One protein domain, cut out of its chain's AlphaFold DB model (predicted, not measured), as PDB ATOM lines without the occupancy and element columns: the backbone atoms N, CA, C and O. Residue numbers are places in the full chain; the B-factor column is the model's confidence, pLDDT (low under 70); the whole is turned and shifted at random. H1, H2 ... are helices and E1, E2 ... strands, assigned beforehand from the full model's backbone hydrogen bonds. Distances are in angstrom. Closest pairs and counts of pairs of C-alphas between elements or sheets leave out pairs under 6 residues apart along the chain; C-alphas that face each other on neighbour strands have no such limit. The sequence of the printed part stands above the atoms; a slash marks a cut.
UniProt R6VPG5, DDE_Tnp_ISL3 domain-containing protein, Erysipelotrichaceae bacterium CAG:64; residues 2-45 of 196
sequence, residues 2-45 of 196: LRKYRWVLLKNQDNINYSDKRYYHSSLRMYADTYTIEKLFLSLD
ATOM      1  N   LEU A   2     -19.566   9.535  57.239       84.06
ATOM      2  CA  LEU A   2     -20.686  10.448  56.945       84.06
ATOM      3  C   LEU A   2     -20.283  11.896  56.606       84.06
ATOM      4  O   LEU A   2     -20.654  12.415  55.560       84.06
ATOM      5  N   ARG A   3     -19.461  12.548  57.441       86.38
ATOM      6  CA  ARG A   3     -19.075  13.959  57.228       86.38
ATOM      7  C   ARG A   3     -18.281  14.191  55.937       86.38
ATOM      8  O   ARG A   3     -18.504  15.187  55.257       86.38
ATOM      9  N   LYS A   4     -17.351  13.283  55.617       89.06
ATOM     10  CA  LYS A   4     -16.437  13.401  54.465       89.06
ATOM     11  C   LYS A   4     -17.156  13.111  53.145       89.06
ATOM     12  O   LYS A   4     -16.923  13.802  52.162       89.06
ATOM     13  N   TYR A   5     -18.056  12.129  53.156       92.62
ATOM     14  CA  TYR A   5     -18.705  11.596  51.957       92.62
ATOM     15  C   TYR A   5     -20.185  11.964  51.832       92.62
ATOM     16  O   TYR A   5     -20.876  11.437  50.973       92.62
ATOM     17  N   ARG A   6     -20.669  12.940  52.615       93.56
ATOM     18  CA  ARG A   6     -22.041  13.478  52.510       93.56
ATOM     19  C   ARG A   6     -22.437  13.907  51.094       93.56
ATOM     20  O   ARG A   6     -23.621  13.995  50.795       93.56
ATOM     21  N   TRP A   7     -21.460  14.199  50.235       94.38
ATOM     22  CA  TRP A   7     -21.704  14.532  48.836       94.38
ATOM     23  C   TRP A   7     -22.420  13.406  48.080       94.38
ATOM     24  O   TRP A   7     -23.147  13.737  47.156       94.38
ATOM     25  N   VAL A   8     -22.300  12.142  48.508       94.31
ATOM     26  CA  VAL A   8     -23.028  10.996  47.930       94.31
ATOM     27  C   VAL A   8     -24.543  11.223  47.971       94.31
ATOM     28  O   VAL A   8     -25.246  10.910  47.021       94.31
ATOM     29  N   LEU A   9     -25.054  11.824  49.051       93.75
ATOM     30  CA  LEU A   9     -26.475  12.172  49.160       93.75
ATOM     31  C   LEU A   9     -26.783  13.586  48.674       93.75
ATOM     32  O   LEU A   9     -27.871  13.825  48.165       93.75
ATOM     33  N   LEU A  10     -25.866  14.538  48.867       92.94
ATOM     34  CA  LEU A  10     -26.169  15.965  48.714       92.94
ATOM     35  C   LEU A  10     -25.848  16.547  47.334       92.94
ATOM     36  O   LEU A  10     -26.459  17.544  46.961       92.94
ATOM     37  N   LYS A  11     -24.893  15.986  46.586       94.31
ATOM     38  CA  LYS A  11     -24.657  16.411  45.199       94.31
ATOM     39  C   LYS A  11     -25.676  15.748  44.282       94.31
ATOM     40  O   LYS A  11     -26.064  14.618  44.547       94.31
ATOM     41  N   ASN A  12     -26.089  16.440  43.225       94.56
ATOM     42  CA  ASN A  12     -26.823  15.810  42.124       94.56
ATOM     43  C   ASN A  12     -25.910  14.781  41.461       94.56
ATOM     44  O   ASN A  12     -24.712  15.051  41.328       94.56
ATOM     45  N   GLN A  13     -26.466  13.649  41.045       92.06
ATOM     46  CA  GLN A  13     -25.697  12.528  40.511       92.06
ATOM     47  C   GLN A  13     -24.821  12.936  39.317       92.06
ATOM     48  O   GLN A  13     -23.630  12.640  39.309       92.06
ATOM     49  N   ASP A  14     -25.360  13.748  38.406       90.12
ATOM     50  CA  ASP A  14     -24.642  14.263  37.226       90.12
ATOM     51  C   ASP A  14     -23.445  15.171  37.576       90.12
ATOM     52  O   ASP A  14     -22.547  15.384  36.768       90.12
ATOM     53  N   ASN A  15     -23.400  15.703  38.804       92.69
ATOM     54  CA  ASN A  15     -22.335  16.588  39.293       92.69
ATOM     55  C   ASN A  15     -21.278  15.848  40.138       92.69
ATOM     56  O   ASN A  15     -20.418  16.479  40.781       92.69
ATOM     57  N   ILE A  16     -21.366  14.522  40.216       92.44
ATOM     58  CA  ILE A  16     -20.390  13.673  40.889       92.44
ATOM     59  C   ILE A  16     -19.330  13.262  39.866       92.44
ATOM     60  O   ILE A  16     -19.636  12.742  38.801       92.44
ATOM     61  N   ASN A  17     -18.061  13.489  40.206       92.00
ATOM     62  CA  ASN A  17     -16.953  13.019  39.384       92.00
ATOM     63  C   ASN A  17     -16.697  11.538  39.687       92.00
ATOM     64  O   ASN A  17     -16.021  11.191  40.665       92.00
ATOM     65  N   TYR A  18     -17.290  10.683  38.864       92.56
ATOM     66  CA  TYR A  18     -17.055   9.252  38.887       92.56
ATOM     67  C   TYR A  18     -15.739   8.926  38.192       92.56
ATOM     68  O   TYR A  18     -15.545   9.214  37.016       92.56
ATOM     69  N   SER A  19     -14.823   8.326  38.948       92.00
ATOM     70  CA  SER A  19     -13.533   7.880  38.446       92.00
ATOM     71  C   SER A  19     -13.268   6.473  38.950       92.00
ATOM     72  O   SER A  19     -13.393   6.221  40.149       92.00
ATOM     73  N   ASP A  20     -12.845   5.600  38.039       92.12
ATOM     74  CA  ASP A  20     -12.403   4.232  38.333       92.12
ATOM     75  C   ASP A  20     -10.962   4.178  38.859       92.12
ATOM     76  O   ASP A  20     -10.433   3.112  39.185       92.12
ATOM     77  N   LYS A  21     -10.288   5.333  38.962       94.25
ATOM     78  CA  LYS A  21      -8.924   5.399  39.480       94.25
ATOM     79  C   LYS A  21      -8.925   5.092  40.975       94.25
ATOM     80  O   LYS A  21      -9.279   5.929  41.808       94.25
ATOM     81  N   ARG A  22      -8.456   3.894  41.314       92.62
ATOM     82  CA  ARG A  22      -8.325   3.448  42.701       92.62
ATOM     83  C   ARG A  22      -7.190   4.168  43.415       92.62
ATOM     84  O   ARG A  22      -6.097   4.336  42.878       92.62
ATOM     85  N   TYR A  23      -7.442   4.542  44.663       93.75
ATOM     86  CA  TYR A  23      -6.432   5.056  45.582       93.75
ATOM     87  C   TYR A  23      -6.549   4.349  46.928       93.75
ATOM     88  O   TYR A  23      -7.625   3.897  47.322       93.75
ATOM     89  N   TYR A  24      -5.435   4.246  47.650       95.50
ATOM     90  CA  TYR A  24      -5.450   3.646  48.976       95.50
ATOM     91  C   TYR A  24      -6.126   4.587  49.982       95.50
ATOM     92  O   TYR A  24      -5.654   5.697  50.243       95.50
ATOM     93  N   HIS A  25      -7.243   4.150  50.562       92.69
ATOM     94  CA  HIS A  25      -7.988   4.902  51.560       92.69
ATOM     95  C   HIS A  25      -7.607   4.446  52.974       92.69
ATOM     96  O   HIS A  25      -8.167   3.488  53.511       92.69
ATOM     97  N   SER A  26      -6.715   5.190  53.629       90.19
ATOM     98  CA  SER A  26      -6.132   4.832  54.934       90.19
ATOM     99  C   SER A  26      -7.152   4.479  56.025       90.19
ATOM    100  O   SER A  26      -6.993   3.472  56.707       90.19
ATOM    101  N   SER A  27      -8.240   5.244  56.168       88.25
ATOM    102  CA  SER A  27      -9.246   4.972  57.213       88.25
ATOM    103  C   SER A  27     -10.112   3.738  56.941       88.25
ATOM    104  O   SER A  27     -10.766   3.262  57.858       88.25
ATOM    105  N   LEU A  28     -10.154   3.262  55.694       89.00
ATOM    106  CA  LEU A  28     -10.897   2.060  55.296       89.00
ATOM    107  C   LEU A  28      -9.950   0.872  55.072       89.00
ATOM    108  O   LEU A  28     -10.420  -0.239  54.867       89.00
ATOM    109  N   ARG A  29      -8.630   1.115  55.110       92.94
ATOM    110  CA  ARG A  29      -7.560   0.139  54.866       92.94
ATOM    111  C   ARG A  29      -7.771  -0.672  53.581       92.94
ATOM    112  O   ARG A  29      -7.534  -1.872  53.549       92.94
ATOM    113  N   MET A  30      -8.221  -0.005  52.519       94.81
ATOM    114  CA  MET A  30      -8.473  -0.624  51.218       94.81
ATOM    115  C   MET A  30      -8.215   0.347  50.073       94.81
ATOM    116  O   MET A  30      -8.262   1.565  50.254       94.81
ATOM    117  N   TYR A  31      -7.991  -0.198  48.882       95.50
ATOM    118  CA  TYR A  31      -8.052   0.573  47.647       95.50
ATOM    119  C   TYR A  31      -9.511   0.804  47.269       95.50
ATOM    120  O   TYR A  31     -10.271  -0.150  47.137       95.50
ATOM    121  N   ALA A  32      -9.889   2.066  47.104       94.38
ATOM    122  CA  ALA A  32     -11.244   2.455  46.754       94.38
ATOM    123  C   ALA A  32     -11.229   3.474  45.611       94.38
ATOM    124  O   ALA A  32     -10.328   4.306  45.505       94.38
ATOM    125  N   ASP A  33     -12.246   3.394  44.768       95.50
ATOM    126  CA  ASP A  33     -12.611   4.379  43.753       95.50
ATOM    127  C   ASP A  33     -13.901   5.111  44.180       95.50
ATOM    128  O   ASP A  33     -14.428   4.886  45.280       95.50
ATOM    129  N   THR A  34     -14.409   6.027  43.347       94.56
ATOM    130  CA  THR A  34     -15.630   6.786  43.673       94.56
ATOM    131  C   THR A  34     -16.830   5.856  43.889       94.56
ATOM    132  O   THR A  34     -17.584   6.053  44.846       94.56
ATOM    133  N   TYR A  35     -16.969   4.812  43.068       95.81
ATOM    134  CA  TYR A  35     -18.066   3.841  43.138       95.81
ATOM    135  C   TYR A  35     -18.031   3.006  44.417       95.81
ATOM    136  O   TYR A  35     -19.052   2.821  45.080       95.81
ATOM    137  N   THR A  36     -16.846   2.541  44.810       95.44
ATOM    138  CA  THR A  36     -16.635   1.779  46.044       95.44
ATOM    139  C   THR A  36     -17.029   2.618  47.254       95.44
ATOM    140  O   THR A  36     -17.759   2.152  48.127       95.44
ATOM    141  N   ILE A  37     -16.596   3.881  47.294       95.06
ATOM    142  CA  ILE A  37     -16.950   4.811  48.370       95.06
ATOM    143  C   ILE A  37     -18.457   5.069  48.417       95.06
ATOM    144  O   ILE A  37     -19.029   5.061  49.507       95.06
ATOM    145  N   GLU A  38     -19.099   5.297  47.271       95.19
ATOM    146  CA  GLU A  38     -20.550   5.483  47.199       95.19
ATOM    147  C   GLU A  38     -21.295   4.245  47.709       95.19
ATOM    148  O   GLU A  38     -22.149   4.366  48.587       95.19
ATOM    149  N   LYS A  39     -20.931   3.053  47.227       95.38
ATOM    150  CA  LYS A  39     -21.555   1.793  47.642       95.38
ATOM    151  C   LYS A  39     -21.431   1.577  49.147       95.38
ATOM    152  O   LYS A  39     -22.431   1.296  49.803       95.38
ATOM    153  N   LEU A  40     -20.231   1.769  49.700       94.94
ATOM    154  CA  LEU A  40     -19.992   1.653  51.140       94.94
ATOM    155  C   LEU A  40     -20.759   2.706  51.944       94.94
ATOM    156  O   LEU A  40     -21.173   2.444  53.068       94.94
ATOM    157  N   PHE A  41     -20.927   3.914  51.402       95.56
ATOM    158  CA  PHE A  41     -21.702   4.957  52.058       95.56
ATOM    159  C   PHE A  41     -23.189   4.594  52.106       95.56
ATOM    160  O   PHE A  41     -23.817   4.722  53.153       95.56
ATOM    161  N   LEU A  42     -23.753   4.138  50.988       95.62
ATOM    162  CA  LEU A  42     -25.170   3.789  50.881       95.62
ATOM    163  C   LEU A  42     -25.520   2.515  51.650       95.62
ATOM    164  O   LEU A  42     -26.652   2.375  52.098       95.62
ATOM    165  N   SER A  43     -24.555   1.617  51.869       95.62
ATOM    166  CA  SER A  43     -24.749   0.440  52.719       95.62
ATOM    167  C   SER A  43     -24.790   0.756  54.218       95.62
ATOM    168  O   SER A  43     -25.087  -0.140  55.000       95.62
ATOM    169  N   LEU A  44     -24.487   1.992  54.644       94.75
ATOM    170  CA  LEU A  44     -24.549   2.376  56.062       94.75
ATOM    171  C   LEU A  44     -25.984   2.381  56.610       94.75
ATOM    172  O   LEU A  44     -26.175   2.097  57.787       94.75
ATOM    173  N   ASP A  45     -26.971   2.728  55.782       93.94
ATOM    174  CA  ASP A  45     -28.392   2.700  56.138       93.94
ATOM    175  C   ASP A  45     -29.229   2.490  54.859       93.94
ATOM    176  O   ASP A  45     -29.109   3.293  53.926       93.94
TER     177      ASP A  45
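AT A GLANCE: This is residues 2 to 45 of the 196 residues of the protein "DDE_Tnp_ISL3 domain-containing protein" of Erysipelotrichaceae bacterium CAG:64 (UniProt R6VPG5). A small hairpin of two short strands, E1 and E2, makes one end of the model, and the helix H3 leads from it through the middle. Two short helical turns, H1 and H2, sit to one side of H3, and the long link of residues 11 to 22 arcs from H2 back to the hairpin. The printed part has 44 residues, with three named helices and two named strands in the order H1, H2, E1, E2, H3; the sheet, E1 - E2, is antiparallel and the class is mixed, helices and strands. The whole is compact, with a radius of gyration of the C-alphas of 10.4 A and spans of 27 by 23 by 15 A.

IN THESE COORDINATES: E1 is residues 23 to 25, 6.2 A from first to last C-alpha, and begins at C-alpha 23 (-6.432, 5.056, 45.582). E2 is residues 30 to 32, 6.1 A long. H3, residues 34 to 42, is the longest helix at 12.3 A and ends at C-alpha 42 (-25.170, 3.789, 50.881). H1 is residues 2 to 5, 5.5 A long, from C-alpha 2 at (-20.686, 10.448, 56.945). H2 is residues 7 to 10, 4.7 A long.

HOW THE PARTS SIT: E1 and E2 form a hairpin of antiparallel neighbours, with 127 degrees between their N-to-C directions. The C-alphas of Tyr 24 and Tyr 31 face each other at 4.2 A. N 25 and O 30, at 2.8 A, and N 32 and O 23, at 2.9 A, are within hydrogen-bond range. A tight link of 1 residue joins E2 to H3, while E1 and H3 are apart. H3 touches H1, with the closest C-alphas, those of Phe 41 and Tyr 5, 7.3 A apart. H2 and H3 are close but not clearly touching; their closest C-alphas, those of Val 8 and Glu 38, are 6.1 A apart. H1 and H2 meet only through their link. H1 is apart from E1 and from E2, and H2 is apart from E2. In H3 every O i to N i+4 pair is within hydrogen-bond range; H1 and H2 are too short for such a pair, and of their single O i to N i+3 pairs that of H2 is within range and that of H1 is not.

THE WHOLE: The two C-alphas farthest apart, those of Asp 14 and Arg 29, are 28.3 A apart. C-alphas 2 and 45, the first and last printed, are 11.0 A apart. The printed part has no cut. The link from H2 to E1, 12 residues, is long; the links H1 to H2, E1 to E2 and E2 to H3 are tight. The mean pLDDT of the printed part is 93.1, and no printed residue is under 70.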